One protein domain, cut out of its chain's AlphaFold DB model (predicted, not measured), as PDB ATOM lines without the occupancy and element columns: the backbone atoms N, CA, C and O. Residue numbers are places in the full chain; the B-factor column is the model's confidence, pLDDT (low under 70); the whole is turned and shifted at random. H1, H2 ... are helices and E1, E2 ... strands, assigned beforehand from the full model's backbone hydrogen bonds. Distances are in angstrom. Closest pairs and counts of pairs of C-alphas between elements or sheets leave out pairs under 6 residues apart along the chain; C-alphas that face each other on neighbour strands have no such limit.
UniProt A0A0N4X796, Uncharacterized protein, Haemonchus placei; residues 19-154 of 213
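Overview. This is residues 19 to 154 of the 213 residues of an uncharacterized protein of Haemonchus placei (UniProt A0A0N4X796). The chain is wound in stacked turns, with the four parallel strands E1, E2, E4 and E6 side by side as one wall of the coil and H3, the strand pair E3 and E5, and H4 in a row as the opposite wall. H2, next to H3, lies with the short H1 at one end of the stack. The printed part has 136 residues, with under half of them in the elements H1, H2, E1, H3, E2, E3, E4, E5, E6, H4, in chain order; the class is mixed, helices and strands. Both sheets, E1 E2 E4 E6 and E3 E5, are parallel. The whole is compact, with a radius of gyration of the C-alphas of 13.9 A and spans of 36 by 34 by 21 A.

Along the chain. The larger sheet holds E1, residues 53 to 55, E2, residues 77 to 81 and 12.2 A long, E4, residues 98 to 102 and 13.0 A, and E6, residues 127 to 131 and 13.1 A. C-alpha 53 is at (286.854, 374.720, 245.733). The smaller sheet holds E3, residues 87 to 90, and E5, residues 109 to 112. The helices are H1, residues 19 to 22, beginning at (291.054, 356.437, 244.590); H2, residues 30 to 40, 15.3 A; H3, residues 61 to 68, 10.8 A; and H4, residues 138 to 147, 14.2 A, ending at (301.445, 377.897, 257.945).

Arrangement. In the sheet E1 E2 E4 E6, E1 and E6 are the edge strands. E1 and E2 are parallel at 25 degrees, with N 54 and O 77 2.8 A apart. E2 and E4 stand at 5 degrees, with N 80 and O 100 at 2.8 A; E4 and E6 at 8 degrees, with N 101 and O 129 at 2.8 A. E1, H3 and E2 form a strand-helix-strand unit, two parallel neighbour strands with a helix between, and its crossover is right-handed. H4 only grazes this sheet, with residues 141 to 147. E3 and E5 are parallel at 5 degrees, with N 90 and O 111 at 2.9 A. The closest C-alphas of H3 and E3, Asn 65 and Glu 89, are 5.8 A apart; those of E5 and H4, Phe 110 and Ser 140, 4.9 A. H2 and H3 touch, with the C-alphas of Ala 37 and Leu 67 closest at 5.0 A, at a steep tilt of 47 degrees, the same way. H1 is close to H2 but not clearly touching, the C-alphas of Cys 21 and Cys 40 being closest at 5.7 A. In H2, H3 and H4 every O i to N i+4 pair is within hydrogen-bond range; H1 is too short for such a pair.

Size, cuts and confidence. The two C-alphas farthest apart, those of Gln 19 and Lys 134, are 38.3 A apart. The printed part has no cut. The links H2 to E1 and E5 to E6 are long. The mean pLDDT of the printed part is 91.2; residue 116 and residues 119 to 126 are under 70.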
ATOM      1  N   GLN A  19     291.018 355.903 245.952       95.12
ATOM      2  CA  GLN A  19     291.054 356.437 244.590       95.12
ATOM      3  C   GLN A  19     289.808 357.268 244.254       95.12
ATOM      4  O   GLN A  19     289.923 358.296 243.587       95.12
ATOM      5  N   GLU A  20     288.631 356.847 244.722       96.81
ATOM      6  CA  GLU A  20     287.392 357.612 244.554       96.81
ATOM      7  C   GLU A  20     287.444 358.937 245.318       96.81
ATOM      8  O   GLU A  20     287.086 359.969 244.758       96.81
ATOM      9  N   CYS A  21     287.953 358.938 246.552       97.44
ATOM     10  CA  CYS A  21     288.082 360.155 247.356       97.44
ATOM     11  C   CYS A  21     289.162 361.113 246.849       97.44
ATOM     12  O   CYS A  21     289.015 362.320 247.003       97.44
ATOM     13  N   ALA A  22     290.220 360.601 246.216       97.25
ATOM     14  CA  ALA A  22     291.279 361.410 245.614       97.25
ATOM     15  C   ALA A  22     290.854 362.089 244.296       97.25
ATOM     16  O   ALA A  22     291.518 363.015 243.831       97.25
ATOM     17  N   SER A  23     289.780 361.606 243.666       96.69
ATOM     18  CA  SER A  23     289.295 362.072 242.366       96.69
ATOM     19  C   SER A  23     287.765 362.052 242.330       96.69
ATOM     20  O   SER A  23     287.137 361.454 241.451       96.69
ATOM     21  N   TYR A  24     287.151 362.686 243.321       97.19
ATOM     22  CA  TYR A  24     285.709 362.705 243.496       97.19
ATOM     23  C   TYR A  24     285.035 363.602 242.433       97.19
ATOM     24  O   TYR A  24     285.650 364.553 241.926       97.19
ATOM     25  N   PRO A  25     283.793 363.305 242.011       95.12
ATOM     26  CA  PRO A  25     283.020 364.201 241.150       95.12
ATOM     27  C   PRO A  25     282.779 365.579 241.788       95.12
ATOM     28  O   PRO A  25     282.993 365.771 242.981       95.12
ATOM     29  N   ALA A  26     282.323 366.545 240.990       94.00
ATOM     30  CA  ALA A  26     281.950 367.860 241.507       94.00
ATOM     31  C   ALA A  26     280.773 367.768 242.499       94.00
ATOM     32  O   ALA A  26     279.867 366.953 242.317       94.00
ATOM     33  N   LEU A  27     280.788 368.624 243.520       95.94
ATOM     34  CA  LEU A  27     279.746 368.749 244.537       95.94
ATOM     35  C   LEU A  27     278.795 369.882 244.145       95.94
ATOM     36  O   LEU A  27     279.215 371.036 244.061       95.94
ATOM     37  N   VAL A  28     277.516 369.574 243.925       92.12
ATOM     38  CA  VAL A  28     276.526 370.559 243.449       92.12
ATOM     39  C   VAL A  28     275.519 370.904 244.549       92.12
ATOM     40  O   VAL A  28     275.149 372.065 244.739       92.12
ATOM     41  N   THR A  29     275.094 369.904 245.312       95.88
ATOM     42  CA  THR A  29     274.030 369.989 246.319       95.88
ATOM     43  C   THR A  29     274.554 369.726 247.730       95.88
ATOM     44  O   THR A  29     275.617 369.135 247.890       95.88
ATOM     45  N   ASP A  30     273.794 370.099 248.766       95.00
ATOM     46  CA  ASP A  30     274.150 369.788 250.168       95.00
ATOM     47  C   ASP A  30     274.329 368.280 250.377       95.00
ATOM     48  O   ASP A  30     275.254 367.836 251.053       95.00
ATOM     49  N   ALA A  31     273.479 367.485 249.722       96.69
ATOM     50  CA  ALA A  31     273.555 366.034 249.766       96.69
ATOM     51  C   ALA A  31     274.879 365.498 249.193       96.69
ATOM     52  O   ALA A  31     275.405 364.516 249.712       96.69
ATOM     53  N   ASP A  32     275.451 366.147 248.171       96.62
ATOM     54  CA  ASP A  32     276.752 365.750 247.621       96.62
ATOM     55  C   ASP A  32     277.877 365.992 248.629       96.62
ATOM     56  O   ASP A  32     278.740 365.129 248.799       96.62
ATOM     57  N   TYR A  33     277.849 367.137 249.321       97.94
ATOM     58  CA  TYR A  33     278.814 367.467 250.373       97.94
ATOM     59  C   TYR A  33     278.743 366.463 251.520       97.94
ATOM     60  O   TYR A  33     279.778 365.927 251.918       97.94
ATOM     61  N   VAL A  34     277.539 366.173 252.020       97.75
ATOM     62  CA  VAL A  34     277.331 365.193 253.097       97.75
ATOM     63  C   VAL A  34     277.818 363.813 252.661       97.75
ATOM     64  O   VAL A  34     278.617 363.194 253.360       97.75
ATOM     65  N   ARG A  35     277.430 363.360 251.463       97.12
ATOM     66  CA  ARG A  35     277.847 362.058 250.928       97.12
ATOM     67  C   ARG A  35     279.362 361.949 250.773       97.12
ATOM     68  O   ARG A  35     279.923 360.893 251.059       97.12
ATOM     69  N   PHE A  36     280.021 363.010 250.311       97.62
ATOM     70  CA  PHE A  36     281.478 363.062 250.229       97.62
ATOM     71  C   PHE A  36     282.112 363.001 251.622       97.62
ATOM     72  O   PHE A  36     282.994 362.176 251.844       97.62
ATOM     73  N   ALA A  37     281.627 363.808 252.571       97.69
ATOM     74  CA  ALA A  37     282.144 363.849 253.937       97.69
ATOM     75  C   ALA A  37     282.048 362.486 254.636       97.69
ATOM     76  O   ALA A  37     283.046 361.982 255.147       97.69
ATOM     77  N   GLU A  38     280.878 361.852 254.601       96.38
ATOM     78  CA  GLU A  38     280.651 360.541 255.219       96.38
ATOM     79  C   GLU A  38     281.407 359.423 254.495       96.38
ATOM     80  O   GLU A  38     282.031 358.564 255.120       96.38
ATOM     81  N   GLY A  39     281.380 359.428 253.160       96.88
ATOM     82  CA  GLY A  39     281.977 358.371 252.353       96.88
ATOM     83  C   GLY A  39     283.505 358.415 252.290       96.88
ATOM     84  O   GLY A  39     284.115 357.373 252.045       96.88
ATOM     85  N   CYS A  40     284.115 359.581 252.524       97.88
ATOM     86  CA  CYS A  40     285.565 359.802 252.489       97.88
ATOM     87  C   CYS A  40     286.189 360.120 253.854       97.88
ATOM     88  O   CYS A  40     287.389 360.395 253.922       97.88
ATOM     89  N   ALA A  41     285.421 360.037 254.944       96.69
ATOM     90  CA  ALA A  41     285.947 360.210 256.291       96.69
ATOM     91  C   ALA A  41     287.152 359.292 256.561       96.69
ATOM     92  O   ALA A  41     287.177 358.106 256.223       96.69
ATOM     93  N   GLY A  42     288.196 359.846 257.169       93.94
ATOM     94  CA  GLY A  42     289.390 359.084 257.525       93.94
ATOM     95  C   GLY A  42     290.307 358.683 256.360       93.94
ATOM     96  O   GLY A  42     291.275 357.961 256.606       93.94
ATOM     97  N   LYS A  43     290.058 359.130 255.119       96.62
ATOM     98  CA  LYS A  43     290.994 358.934 253.996       96.62
ATOM     99  C   LYS A  43     292.123 359.966 254.025       96.62
ATOM    100  O   LYS A  43     291.914 361.123 254.369       96.62
ATOM    101  N   GLU A  44     293.314 359.551 253.590       96.56
ATOM    102  CA  GLU A  44     294.501 360.423 253.577       96.56
ATOM    103  C   GLU A  44     294.553 361.391 252.390       96.56
ATOM    104  O   GLU A  44     295.193 362.441 252.475       96.56
ATOM    105  N   VAL A  45     293.910 361.043 251.274       97.06
ATOM    106  CA  VAL A  45     293.933 361.842 250.046       97.06
ATOM    107  C   VAL A  45     292.510 362.213 249.668       97.06
ATOM    108  O   VAL A  45     291.677 361.336 249.440       97.06
ATOM    109  N   LEU A  46     292.260 363.516 249.592       98.19
ATOM    110  CA  LEU A  46     290.980 364.092 249.208       98.19
ATOM    111  C   LEU A  46     291.174 364.954 247.968       98.19
ATOM    112  O   LEU A  46     292.095 365.773 247.893       98.19
ATOM    113  N   GLY A  47     290.294 364.798 246.992       97.06
ATOM    114  CA  GLY A  47     290.357 365.627 245.814       97.06
ATOM    115  C   GLY A  47     289.179 365.500 244.876       97.06
ATOM    116  O   GLY A  47     288.420 364.539 244.939       97.06
ATOM    117  N   PHE A  48     289.055 366.470 243.975       96.62
ATOM    118  CA  PHE A  48     288.064 366.465 242.906       96.62
ATOM    119  C   PHE A  48     288.711 366.296 241.532       96.62
ATOM    120  O   PHE A  48     289.882 366.622 241.328       96.62
ATOM    121  N   LYS A  49     287.924 365.806 240.567       93.25
ATOM    122  CA  LYS A  49     288.330 365.691 239.152       93.25
ATOM    123  C   LYS A  49     288.495 367.040 238.458       93.25
ATOM    124  O   LYS A  49     289.399 367.199 237.648       93.25
ATOM    125  N   VAL A  50     287.568 367.959 238.715       88.75
ATOM    126  CA  VAL A  50     287.431 369.221 237.962       88.75
ATOM    127  C   VAL A  50     287.219 370.440 238.856       88.75
ATOM    128  O   VAL A  50     287.588 371.547 238.484       88.75
ATOM    129  N   GLN A  51     286.628 370.243 240.032       88.12
ATOM    130  CA  GLN A  51     286.345 371.303 240.991       88.12
ATOM    131  C   GLN A  51     287.608 371.658 241.777       88.12
ATOM    132  O   GLN A  51     288.391 370.782 242.129       88.12
ATOM    133  N   GLN A  52     287.801 372.942 242.064       89.56
ATOM    134  CA  GLN A  52     288.972 373.423 242.804       89.56
ATOM    135  C   GLN A  52     288.616 374.005 244.170       89.56
ATOM    136  O   GLN A  52     289.511 374.386 244.911       89.56
ATOM    137  N   GLU A  53     287.334 374.059 244.522       94.88
ATOM    138  CA  GLU A  53     286.854 374.720 245.733       94.88
ATOM    139  C   GLU A  53     286.016 373.777 246.583       94.88
ATOM    140  O   GLU A  53     285.276 372.954 246.056       94.88
ATOM    141  N   PHE A  54     286.077 373.925 247.898       97.62
ATOM    142  CA  PHE A  54     285.237 373.211 248.845       97.62
ATOM    143  C   PHE A  54     284.675 374.192 249.867       97.62
ATOM    144  O   PHE A  54     285.428 374.820 250.610       97.62
ATOM    145  N   HIS A  55     283.350 374.316 249.912       97.75
ATOM    146  CA  HIS A  55     282.656 375.288 250.757       97.75
ATOM    147  C   HIS A  55     282.124 374.622 252.030       97.75
ATOM    148  O   HIS A  55     281.126 373.907 252.001       97.75
ATOM    149  N   ALA A  56     282.777 374.872 253.166       98.25
ATOM    150  CA  ALA A  56     282.476 374.224 254.446       98.25
ATOM    151  C   ALA A  56     281.094 374.579 255.016       98.25
ATOM    152  O   ALA A  56     280.539 373.797 255.778       98.25
ATOM    153  N   ILE A  57     280.509 375.712 254.605       97.50
ATOM    154  CA  ILE A  57     279.151 376.139 254.995       97.50
ATOM    155  C   ILE A  57     278.066 375.109 254.641       97.50
ATOM    156  O   ILE A  57     276.976 375.131 255.197       97.50
ATOM    157  N   ARG A  58     278.364 374.191 253.714       97.69
ATOM    158  CA  ARG A  58     277.461 373.117 253.281       97.69
ATOM    159  C   ARG A  58     277.480 371.902 254.222       97.69
ATOM    160  O   ARG A  58     276.812 370.914 253.938       97.69
ATOM    161  N   LEU A  59     278.259 371.946 255.306       97.69
ATOM    162  CA  LEU A  59     278.407 370.875 256.290       97.69
ATOM    163  C   LEU A  59     278.213 371.383 257.719       97.69
ATOM    164  O   LEU A  59     278.368 372.564 258.016       97.69
ATOM    165  N   THR A  60     277.944 370.444 258.625       98.12
ATOM    166  CA  THR A  60     278.081 370.661 260.067       98.12
ATOM    167  C   THR A  60     279.546 370.520 260.489       98.12
ATOM    168  O   THR A  60     280.327 369.821 259.837       98.12
ATOM    169  N   GLU A  61     279.918 371.135 261.616       98.44
ATOM    170  CA  GLU A  61     281.282 371.043 262.159       98.44
ATOM    171  C   GLU A  61     281.746 369.585 262.363       98.44
ATOM    172  O   GLU A  61     282.851 369.259 261.921       98.44
ATOM    173  N   PRO A  62     280.941 368.663 262.941       97.94
ATOM    174  CA  PRO A  62     281.368 367.273 263.102       97.94
ATOM    175  C   PRO A  62     281.645 366.556 261.776       97.94
ATOM    176  O   PRO A  62     282.600 365.784 261.695       97.94
ATOM    177  N   LEU A  63     280.850 366.815 260.731       97.75
ATOM    178  CA  LEU A  63     281.083 366.228 259.407       97.75
ATOM    179  C   LEU A  63     282.342 366.800 258.757       97.75
ATOM    180  O   LEU A  63     283.122 366.047 258.175       97.75
ATOM    181  N   PHE A  64     282.565 368.110 258.886       98.50
ATOM    182  CA  PHE A  64     283.780 368.757 258.403       98.50
ATOM    183  C   PHE A  64     285.020 368.166 259.089       98.50
ATOM    184  O   PHE A  64     285.905 367.637 258.419       98.50
ATOM    185  N   ASN A  65     285.066 368.182 260.423       98.19
ATOM    186  CA  ASN A  65     286.218 367.678 261.175       98.19
ATOM    187  C   ASN A  65     286.417 366.167 260.957       98.19
ATOM    188  O   ASN A  65     287.550 365.707 260.829       98.19
ATOM    189  N   GLY A  66     285.336 365.389 260.824       97.25
ATOM    190  CA  GLY A  66     285.404 363.960 260.504       97.25
ATOM    191  C   GLY A  66     285.995 363.665 259.120       97.25
ATOM    192  O   GLY A  66     286.802 362.740 258.981       97.25
ATOM    193  N   LEU A  67     285.652 364.467 258.107       97.81
ATOM    194  CA  LEU A  67     286.226 364.359 256.763       97.81
ATOM    195  C   LEU A  67     287.744 364.597 256.784       97.81
ATOM    196  O   LEU A  67     288.496 363.834 256.176       97.81
ATOM    197  N   PHE A  68     288.206 365.617 257.513       97.44
ATOM    198  CA  PHE A  68     289.614 366.031 257.499       97.44
ATOM    199  C   PHE A  68     290.494 365.413 258.596       97.44
ATOM    200  O   PHE A  68     291.709 365.612 258.566       97.44
ATOM    201  N   ALA A  69     289.937 364.612 259.509       96.00
ATOM    202  CA  ALA A  69     290.662 364.023 260.642       96.00
ATOM    203  C   ALA A  69     291.970 363.299 260.248       96.00
ATOM    204  O   ALA A  69     292.990 363.444 260.919       96.00
ATOM    205  N   ASN A  70     291.968 362.573 259.124       95.56
ATOM    206  CA  ASN A  70     293.158 361.878 258.607       95.56
ATOM    207  C   ASN A  70     293.651 362.432 257.264       95.56
ATOM    208  O   ASN A  70     294.553 361.851 256.664       95.56
ATOM    209  N   ALA A  71     293.071 363.525 256.765       95.75
ATOM    210  CA  ALA A  71     293.447 364.069 255.469       95.75
ATOM    211  C   ALA A  71     294.876 364.622 255.526       95.75
ATOM    212  O   ALA A  71     295.185 365.491 256.340       95.75
ATOM    213  N   ARG A  72     295.744 364.126 254.643       93.50
ATOM    214  CA  ARG A  72     297.146 364.549 254.510       93.50
ATOM    215  C   ARG A  72     297.362 365.381 253.260       93.50
ATOM    216  O   ARG A  72     298.067 366.387 253.305       93.50
ATOM    217  N   ARG A  73     296.751 364.986 252.141       92.81
ATOM    218  CA  ARG A  73     296.866 365.684 250.854       92.81
ATOM    219  C   ARG A  73     295.489 366.034 250.311       92.81
ATOM    220  O   ARG A  73     294.667 365.150 250.088       92.81
ATOM    221  N   ILE A  74     295.277 367.318 250.064       93.88
ATOM    222  CA  ILE A  74     294.030 367.881 249.550       93.88
ATOM    223  C   ILE A  74     294.335 368.583 248.223       93.88
ATOM    224  O   ILE A  74     295.336 369.290 248.134       93.88
ATOM    225  N   ASN A  75     293.518 368.389 247.182       93.31
ATOM    226  CA  ASN A  75     293.737 369.019 245.865       93.31
ATOM    227  C   ASN A  75     292.826 370.228 245.563       93.31
ATOM    228  O   ASN A  75     292.857 370.741 244.448       93.31
ATOM    229  N   PHE A  76     292.042 370.681 246.542       94.69
ATOM    230  CA  PHE A  76     291.102 371.796 246.421       94.69
ATOM    231  C   PHE A  76     291.298 372.831 247.536       94.69
ATOM    232  O   PHE A  76     291.799 372.523 248.618       94.69
ATOM    233  N   HIS A  77     290.908 374.072 247.268       93.94
ATOM    234  CA  HIS A  77     290.880 375.173 248.225       93.94
ATOM    235  C   HIS A  77     289.714 374.991 249.196       93.94
ATOM    236  O   HIS A  77     288.586 374.760 248.763       93.94
ATOM    237  N   ILE A  78     289.955 375.129 250.499       97.06
ATOM    238  CA  ILE A  78     288.896 375.057 251.515       97.06
ATOM    239  C   ILE A  78     288.437 376.461 251.900       97.06
ATOM    240  O   ILE A  78     289.231 377.285 252.351       97.06
ATOM    241  N   TYR A  79     287.137 376.712 251.784       97.75
ATOM    242  CA  TYR A  79     286.476 377.929 252.234       97.75
ATOM    243  C   TYR A  79     285.643 377.634 253.479       97.75
ATOM    244  O   TYR A  79     284.575 377.027 253.402       97.75
ATOM    245  N   VAL A  80     286.117 378.089 254.635       98.12
ATOM    246  CA  VAL A  80     285.356 378.140 255.884       98.12
ATOM    247  C   VAL A  80     284.871 379.567 256.078       98.12
ATOM    248  O   VAL A  80     285.549 380.408 256.668       98.12
ATOM    249  N   GLN A  81     283.723 379.870 255.479       96.06
ATOM    250  CA  GLN A  81     283.170 381.217 255.473       96.06
ATOM    251  C   GLN A  81     281.733 381.228 255.960       96.06
ATOM    252  O   GLN A  81     280.935 380.408 255.511       96.06
ATOM    253  N   ASN A  82     281.409 382.195 256.820       95.69
ATOM    254  CA  ASN A  82     280.059 382.399 257.353       95.69
ATOM    255  C   ASN A  82     279.460 381.116 257.971       95.69
ATOM    256  O   ASN A  82     278.275 380.837 257.811       95.69
ATOM    257  N   THR A  83     280.292 380.305 258.627       97.94
ATOM    258  CA  THR A  83     279.856 379.079 259.306       97.94
ATOM    259  C   THR A  83     279.553 379.349 260.776       97.94
ATOM    260  O   THR A  83     280.052 380.309 261.369       97.94
ATOM    261  N   GLU A  84     278.781 378.454 261.388       97.75
ATOM    262  CA  GLU A  84     278.552 378.429 262.837       97.75
ATOM    263  C   GLU A  84     279.590 377.570 263.581       97.75
ATOM    264  O   GLU A  84     279.379 377.193 264.734       97.75
ATOM    265  N   PHE A  85     280.707 377.235 262.927       98.56
ATOM    266  CA  PHE A  85     281.749 376.409 263.530       98.56
ATOM    267  C   PHE A  85     282.417 377.166 264.681       98.56
ATOM    268  O   PHE A  85     282.677 378.366 264.596       98.56
ATOM    269  N   ARG A  86     282.714 376.429 265.744       98.56
ATOM    270  CA  ARG A  86     283.486 376.822 266.921       98.56
ATOM    271  C   ARG A  86     284.907 376.268 266.875       98.56
ATOM    272  O   ARG A  86     285.829 376.959 267.307       98.56
ATOM    273  N   HIS A  87     285.095 375.074 266.312       98.19
ATOM    274  CA  HIS A  87     286.380 374.376 266.279       98.19
ATOM    275  C   HIS A  87     286.653 373.763 264.906       98.19
ATOM    276  O   HIS A  87     285.875 372.960 264.391       98.19
ATOM    277  N   ILE A  88     287.811 374.091 264.339       97.00
ATOM    278  CA  ILE A  88     288.298 373.509 263.087       97.00
ATOM    279  C   ILE A  88     289.576 372.728 263.368       97.00
ATOM    280  O   ILE A  88     290.550 373.284 263.884       97.00
ATOM    281  N   GLU A  89     289.604 371.462 262.959       94.00
ATOM    282  CA  GLU A  89     290.777 370.606 263.108       94.00
ATOM    283  C   GLU A  89     291.218 370.022 261.763       94.00
ATOM    284  O   GLU A  89     290.475 369.319 261.082       94.00
ATOM    285  N   LEU A  90     292.475 370.286 261.403       94.25
ATOM    286  CA  LEU A  90     293.172 369.720 260.247       94.25
ATOM    287  C   LEU A  90     294.451 369.003 260.722       94.25
ATOM    288  O   LEU A  90     295.566 369.398 260.368       94.25
ATOM    289  N   PRO A  91     294.334 367.980 261.586       92.75
ATOM    290  CA  PRO A  91     295.441 367.517 262.418       92.75
ATOM    291  C   PRO A  91     296.483 366.689 261.663       92.75
ATOM    292  O   PRO A  91     297.513 366.377 262.242       92.75
ATOM    293  N   SER A  92     296.240 366.325 260.403       92.38
ATOM    294  CA  SER A  92     297.158 365.503 259.604       92.38
ATOM    295  C   SER A  92     297.580 366.170 258.292       92.38
ATOM    296  O   SER A  92     298.341 365.578 257.534       92.38
ATOM    297  N   VAL A  93     297.107 367.390 258.008       90.44
ATOM    298  CA  VAL A  93     297.301 368.024 256.697       90.44
ATOM    299  C   VAL A  93     298.772 368.374 256.470       90.44
ATOM    300  O   VAL A  93     299.393 369.089 257.254       90.44
ATOM    301  N   GLU A  94     299.302 367.889 255.351       88.00
ATOM    302  CA  GLU A  94     300.659 368.151 254.858       88.00
ATOM    303  C   GLU A  94     300.638 369.031 253.604       88.00
ATOM    304  O   GLU A  94     301.573 369.786 253.353       88.00
ATOM    305  N   TYR A  95     299.569 368.937 252.805       87.75
ATOM    306  CA  TYR A  95     299.381 369.735 251.599       87.75
ATOM    307  C   TYR A  95     297.910 370.090 251.374       87.75
ATOM    308  O   TYR A  95     297.043 369.213 251.352       87.75
ATOM    309  N   ILE A  96     297.662 371.373 251.123       88.81
ATOM    310  CA  ILE A  96     296.383 371.932 250.683       88.81
ATOM    311  C   ILE A  96     296.687 373.170 249.822       88.81
ATOM    312  O   ILE A  96     297.537 373.970 250.207       88.81
ATOM    313  N   PRO A  97     296.040 373.348 248.656       87.25
ATOM    314  CA  PRO A  97     296.345 374.452 247.745       87.25
ATOM    315  C   PRO A  97     295.851 375.818 248.241       87.25
ATOM    316  O   PRO A  97     296.332 376.838 247.760       87.25
ATOM    317  N   GLY A  98     294.941 375.865 249.215       90.00
ATOM    318  CA  GLY A  98     294.547 377.114 249.855       90.00
ATOM    319  C   GLY A  98     293.488 376.942 250.939       90.00
ATOM    320  O   GLY A  98     292.768 375.941 250.988       90.00
ATOM    321  N   LEU A  99     293.437 377.919 251.839       93.44
ATOM    322  CA  LEU A  99     292.563 377.933 253.006       93.44
ATOM    323  C   LEU A  99     292.047 379.351 253.257       93.44
ATOM    324  O   LEU A  99     292.812 380.260 253.566       93.44
ATOM    325  N   THR A 100     290.735 379.527 253.179       95.12
ATOM    326  CA  THR A 100     290.058 380.788 253.495       95.12
ATOM    327  C   THR A 100     289.211 380.595 254.742       95.12
ATOM    328  O   THR A 100     288.289 379.788 254.727       95.12
ATOM    329  N   ILE A 101     289.484 381.351 255.805       96.19
ATOM    330  CA  ILE A 101     288.698 381.359 257.045       96.19
ATOM    331  C   ILE A 101     288.175 382.779 257.258       96.19
ATOM    332  O   ILE A 101     288.920 383.644 257.723       96.19
ATOM    333  N   ARG A 102     286.921 383.056 256.888       93.75
ATOM    334  CA  ARG A 102     286.377 384.427 256.921       93.75
ATOM    335  C   ARG A 102     285.011 384.513 257.583       93.75
ATOM    336  O   ARG A 102     284.136 383.704 257.296       93.75
ATOM    337  N   ASN A 103     284.802 385.547 258.391       92.50
ATOM    338  CA  ASN A 103     283.486 385.903 258.940       92.50
ATOM    339  C   ASN A 103     282.796 384.772 259.734       92.50
ATOM    340  O   ASN A 103     281.575 384.640 259.698       92.50
ATOM    341  N   ASN A 104     283.554 383.939 260.451       95.75
ATOM    342  CA  ASN A 104     282.980 382.927 261.340       95.75
ATOM    343  C   ASN A 104     282.872 383.522 262.747       95.75
ATOM    344  O   ASN A 104     283.849 383.566 263.499       95.75
ATOM    345  N   ALA A 105     281.689 384.032 263.091       93.81
ATOM    346  CA  ALA A 105     281.475 384.804 264.317       93.81
ATOM    347  C   ALA A 105     281.696 383.992 265.606       93.81
ATOM    348  O   ALA A 105     282.028 384.575 266.637       93.81
ATOM    349  N   LEU A 106     281.515 382.670 265.536       97.62
ATOM    350  CA  LEU A 106     281.625 381.747 266.667       97.62
ATOM    351  C   LEU A 106     282.923 380.934 266.671       97.62
ATOM    352  O   LEU A 106     283.125 380.158 267.599       97.62
ATOM    353  N   LEU A 107     283.788 381.098 265.663       98.44
ATOM    354  CA  LEU A 107     285.003 380.299 265.544       98.44
ATOM    355  C   LEU A 107     286.004 380.712 266.617       98.44
ATOM    356  O   LEU A 107     286.555 381.809 266.565       98.44
ATOM    357  N   GLU A 108     286.238 379.812 267.562       98.25
ATOM    358  CA  GLU A 108     287.098 380.019 268.723       98.25
ATOM    359  C   GLU A 108     288.497 379.454 268.463       98.25
ATOM    360  O   GLU A 108     289.494 380.099 268.790       98.25
ATOM    361  N   GLN A 109     288.581 378.278 267.828       97.81
ATOM    362  CA  GLN A 109     289.838 377.539 267.699       97.81
ATOM    363  C   GLN A 109     290.067 376.968 266.297       97.81
ATOM    364  O   GLN A 109     289.169 376.413 265.660       97.81
ATOM    365  N   PHE A 110     291.322 377.030 265.856       96.31
ATOM    366  CA  PHE A 110     291.832 376.365 264.664       96.31
ATOM    367  C   PHE A 110     293.119 375.602 264.987       96.31
ATOM    368  O   PHE A 110     294.083 376.162 265.518       96.31
ATOM    369  N   ARG A 111     293.165 374.322 264.609       92.56
ATOM    370  CA  ARG A 111     294.316 373.445 264.845       92.56
ATOM    371  C   ARG A 111     294.824 372.815 263.556       92.56
ATOM    372  O   ARG A 111     294.078 372.179 262.819       92.56
ATOM    373  N   ILE A 112     296.131 372.936 263.341       89.50
ATOM    374  CA  ILE A 112     296.888 372.266 262.279       89.50
ATOM    375  C   ILE A 112     298.284 371.921 262.804       89.50
ATOM    376  O   ILE A 112     298.811 372.607 263.688       89.50
ATOM    377  N   LEU A 113     298.912 370.870 262.274       82.50
ATOM    378  CA  LEU A 113     300.289 370.539 262.641       82.50
ATOM    379  C   LEU A 113     301.259 371.634 262.188       82.50
ATOM    380  O   LEU A 113     301.448 371.864 260.996       82.50
ATOM    381  N   LYS A 114     301.992 372.217 263.143       75.12
ATOM    382  CA  LYS A 114     303.109 373.154 262.902       75.12
ATOM    383  C   LYS A 114     304.375 372.455 262.378       75.12
ATOM    384  O   LYS A 114     305.482 372.743 262.818       75.12
ATOM    385  N   ARG A 115     304.228 371.482 261.478       71.88
ATOM    386  CA  ARG A 115     305.352 370.765 260.845       71.88
ATOM    387  C   ARG A 115     305.592 371.203 259.408       71.88
ATOM    388  O   ARG A 115     306.689 371.010 258.901       71.88
ATOM    389  N   TYR A 116     304.590 371.826 258.798       68.00
ATOM    390  CA  TYR A 116     304.621 372.248 257.409       68.00
ATOM    391  C   TYR A 116     304.392 373.752 257.325       68.00
ATOM    392  O   TYR A 116     303.552 374.307 258.034       68.00
ATOM    393  N   GLN A 117     305.170 374.397 256.465       72.19
ATOM    394  CA  GLN A 117     304.948 375.765 256.024       72.19
ATOM    395  C   GLN A 117     304.711 375.708 254.522       72.19
ATOM    396  O   GLN A 117     305.402 374.970 253.813       72.19
ATOM    397  N   PHE A 118     303.742 376.469 254.031       70.25
ATOM    398  CA  PHE A 118     303.568 376.629 252.601       70.25
ATOM    399  C   PHE A 118     304.701 377.483 252.058       70.25
ATOM    400  O   PHE A 118     304.711 378.708 252.182       70.25
ATOM    401  N   ASP A 119     305.662 376.813 251.436       63.59
ATOM    402  CA  ASP A 119     306.632 377.484 250.598       63.59
ATOM    403  C   ASP A 119     305.960 377.854 249.270       63.59
ATOM    404  O   ASP A 119     305.784 377.020 248.376       63.59
ATOM    405  N   ARG A 120     305.595 379.133 249.148       64.50
ATOM    406  CA  ARG A 120     304.999 379.706 247.933       64.50
ATOM    407  C   ARG A 120     305.877 379.546 246.689       64.50
ATOM    408  O   ARG A 120     305.370 379.672 245.578       64.50
ATOM    409  N   THR A 121     307.176 379.293 246.853       62.47
ATOM    410  CA  THR A 121     308.118 379.086 245.744       62.47
ATOM    411  C   THR A 121     308.116 377.648 245.223       62.47
ATOM    412  O   THR A 121     308.452 377.423 244.063       62.47
ATOM    413  N   VAL A 122     307.690 376.683 246.047       59.34
ATOM    414  CA  VAL A 122     307.716 375.243 245.734       59.34
ATOM    415  C   VAL A 122     306.321 374.703 245.414       59.34
ATOM    416  O   VAL A 122     306.170 373.868 244.525       59.34
ATOM    417  N   PHE A 123     305.292 375.181 246.115       55.59
ATOM    418  CA  PHE A 123     303.943 374.602 246.081       55.59
ATOM    419  C   PHE A 123     302.917 375.450 245.310       55.59
ATOM    420  O   PHE A 123     301.718 375.184 245.369       55.59
ATOM    421  N   GLY A 124     303.384 376.438 244.540       57.31
ATOM    422  CA  GLY A 124     302.532 377.445 243.901       57.31
ATOM    423  C   GLY A 124     302.035 378.485 244.913       57.31
ATOM    424  O   GLY A 124     302.419 378.432 246.084       57.31
ATOM    425  N   PRO A 125     301.200 379.459 244.507       57.19
ATOM    426  CA  PRO A 125     300.659 380.445 245.430       57.19
ATOM    427  C   PRO A 125     299.619 379.772 246.329       57.19
ATOM    428  O   PRO A 125     298.421 379.924 246.120       57.19
ATOM    429  N   THR A 126     300.053 379.003 247.330       64.56
ATOM    430  CA  THR A 126     299.147 378.578 248.390       64.56
ATOM    431  C   THR A 126     298.699 379.827 249.132       64.56
ATOM    432  O   THR A 126     299.514 380.565 249.704       64.56
ATOM    433  N   VAL A 127     297.398 380.094 249.075       79.62
ATOM    434  CA  VAL A 127     296.797 381.274 249.692       79.62
ATOM    435  C   VAL A 127     296.117 380.851 250.980       79.62
ATOM    436  O   VAL A 127     295.202 380.030 250.982       79.62
ATOM    437  N   VAL A 128     296.571 381.436 252.082       88.69
ATOM    438  CA  VAL A 128     295.841 381.436 253.344       88.69
ATOM    439  C   VAL A 128     295.259 382.833 253.518       88.69
ATOM    440  O   VAL A 128     295.995 383.816 253.470       88.69
ATOM    441  N   THR A 129     293.949 382.932 253.703       91.19
ATOM    442  CA  THR A 129     293.275 384.203 253.990       91.19
ATOM    443  C   THR A 129     292.445 384.051 255.250       91.19
ATOM    444  O   THR A 129     291.596 383.165 255.335       91.19
ATOM    445  N   VAL A 130     292.683 384.917 256.230       93.00
ATOM    446  CA  VAL A 130     292.003 384.896 257.525       93.00
ATOM    447  C   VAL A 130     291.616 386.318 257.901       93.00
ATOM    448  O   VAL A 130     292.486 387.164 258.088       93.00
ATOM    449  N   ASP A 131     290.320 386.581 258.031       91.38
ATOM    450  CA  ASP A 131     289.780 387.841 258.549       91.38
ATOM    451  C   ASP A 131     288.356 387.648 259.102       91.38
ATOM    452  O   ASP A 131     287.764 386.579 258.979       91.38
ATOM    453  N   GLY A 132     287.799 388.651 259.781       89.81
ATOM    454  CA  GLY A 132     286.394 388.610 260.210       89.81
ATOM    455  C   GLY A 132     286.041 387.580 261.302       89.81
ATOM    456  O   GLY A 132     284.880 387.485 261.687       89.81
ATOM    457  N   ASN A 133     287.001 386.816 261.837       94.00
ATOM    458  CA  ASN A 133     286.752 385.811 262.883       94.00
ATOM    459  C   ASN A 133     286.965 386.424 264.276       94.00
ATOM    460  O   ASN A 133     288.088 386.474 264.777       94.00
ATOM    461  N   LYS A 134     285.888 386.933 264.883       93.31
ATOM    462  CA  LYS A 134     285.931 387.716 266.133       93.31
ATOM    463  C   LYS A 134     286.428 386.936 267.354       93.31
ATOM    464  O   LYS A 134     287.099 387.524 268.196       93.31
ATOM    465  N   MET A 135     286.083 385.653 267.450       96.88
ATOM    466  CA  MET A 135     286.379 384.818 268.622       96.88
ATOM    467  C   MET A 135     287.669 383.999 268.484       96.88
ATOM    468  O   MET A 135     288.053 383.325 269.435       96.88
ATOM    469  N   LEU A 136     288.350 384.072 267.334       97.19
ATOM    470  CA  LEU A 136     289.498 383.219 267.039       97.19
ATOM    471  C   LEU A 136     290.697 383.597 267.917       97.19
ATOM    472  O   LEU A 136     291.152 384.747 267.905       97.19
ATOM    473  N   ASP A 137     291.209 382.623 268.665       95.94
ATOM    474  CA  ASP A 137     292.253 382.862 269.657       95.94
ATOM    475  C   ASP A 137     293.652 383.131 269.060       95.94
ATOM    476  O   ASP A 137     293.949 382.906 267.880       95.94
ATOM    477  N   ASP A 138     294.547 383.658 269.901       94.50
ATOM    478  CA  ASP A 138     295.905 384.023 269.488       94.50
ATOM    479  C   ASP A 138     296.782 382.810 269.148       94.50
ATOM    480  O   ASP A 138     297.676 382.919 268.299       94.50
ATOM    481  N   GLU A 139     296.527 381.648 269.758       93.50
ATOM    482  CA  GLU A 139     297.246 380.413 269.437       93.50
ATOM    483  C   GLU A 139     296.932 379.964 268.007       93.50
ATOM    484  O   GLU A 139     297.850 379.702 267.221       93.50
ATOM    485  N   SER A 140     295.652 379.966 267.648       94.94
ATOM    486  CA  SER A 140     295.123 379.666 266.320       94.94
ATOM    487  C   SER A 140     295.666 380.634 265.277       94.94
ATOM    488  O   SER A 140     296.164 380.213 264.230       94.94
ATOM    489  N   MET A 141     295.667 381.935 265.580       93.06
ATOM    490  CA  MET A 141     296.298 382.947 264.726       93.06
ATOM    491  C   MET A 141     297.798 382.682 264.539       93.06
ATOM    492  O   MET A 141     298.328 382.863 263.441       93.06
ATOM    493  N   GLY A 142     298.493 382.224 265.583       91.19
ATOM    494  CA  GLY A 142     299.887 381.788 265.509       91.19
ATOM    495  C   GLY A 142     300.087 380.564 264.610       91.19
ATOM    496  O   GLY A 142     301.014 380.551 263.799       91.19
ATOM    497  N   CYS A 143     299.210 379.559 264.700       89.56
ATOM    498  CA  CYS A 143     299.202 378.389 263.812       89.56
ATOM    499  C   CYS A 143     299.040 378.795 262.342       89.56
ATOM    500  O   CYS A 143     299.814 378.356 261.493       89.56
ATOM    501  N   LEU A 144     298.075 379.669 262.051       90.94
ATOM    502  CA  LEU A 144     297.791 380.141 260.694       90.94
ATOM    503  C   LEU A 144     298.973 380.933 260.114       90.94
ATOM    504  O   LEU A 144     299.367 380.703 258.973       90.94
ATOM    505  N   ARG A 145     299.596 381.817 260.903       88.31
ATOM    506  CA  ARG A 145     300.794 382.567 260.470       88.31
ATOM    507  C   ARG A 145     302.012 381.680 260.255       88.31
ATOM    508  O   ARG A 145     302.812 381.957 259.365       88.31
ATOM    509  N   TYR A 146     302.161 380.630 261.061       85.38
ATOM    510  CA  TYR A 146     303.218 379.645 260.854       85.38
ATOM    511  C   TYR A 146     303.029 378.918 259.523       85.38
ATOM    512  O   TYR A 146     303.993 378.716 258.795       85.38
ATOM    513  N   LEU A 147     301.782 378.576 259.189       83.50
ATOM    514  CA  LEU A 147     301.445 377.897 257.945       83.50
ATOM    515  C   LEU A 147     301.814 378.733 256.710       83.50
ATOM    516  O   LEU A 147     302.249 378.173 255.709       83.50
ATOM    517  N   CYS A 148     301.677 380.061 256.772       81.44
ATOM    518  CA  CYS A 148     302.090 380.954 255.693       81.44
ATOM    519  C   CYS A 148     302.475 382.352 256.203       81.44
ATOM    520  O   CYS A 148     301.617 383.174 256.529       81.44
ATOM    521  N   SER A 149     303.777 382.656 256.207       77.00
ATOM    522  CA  SER A 149     304.302 383.911 256.768       77.00
ATOM    523  C   SER A 149     303.976 385.167 255.951       77.00
ATOM    524  O   SER A 149     303.996 386.262 256.505       77.00
ATOM    525  N   TYR A 150     303.653 385.026 254.661       79.19
ATOM    526  CA  TYR A 150     303.359 386.145 253.747       79.19
ATOM    527  C   TYR A 150     301.890 386.187 253.295       79.19
ATOM    528  O   TYR A 150     301.572 386.707 252.225       79.19
ATOM    529  N   CYS A 151     301.000 385.577 254.077       84.50
ATOM    530  CA  CYS A 151     299.573 385.475 253.797       84.50
ATOM    531  C   CYS A 151     298.740 386.555 254.500       84.50
ATOM    532  O   CYS A 151     299.136 387.085 255.538       84.50
ATOM    533  N   ASP A 152     297.554 386.818 253.951       87.25
ATOM    534  CA  ASP A 152     296.588 387.787 254.473       87.25
ATOM    535  C   ASP A 152     295.896 387.230 255.721       87.25
ATOM    536  O   ASP A 152     294.799 386.675 255.657       87.25
ATOM    537  N   ILE A 153     296.579 387.313 256.864       90.00
ATOM    538  CA  ILE A 153     296.138 386.744 258.143       90.00
ATOM    539  C   ILE A 153     295.977 387.862 259.172       90.00
ATOM    540  O   ILE A 153     296.912 388.252 259.889       90.00
ATOM    541  N   PHE A 154     294.753 388.371 259.264       89.31
ATOM    542  CA  PHE A 154     294.399 389.543 260.048       89.31
ATOM    543  C   PHE A 154     293.585 389.154 261.279       89.31
ATOM    544  O   PHE A 154     292.561 388.477 261.196       89.31
TER     545      PHE A 154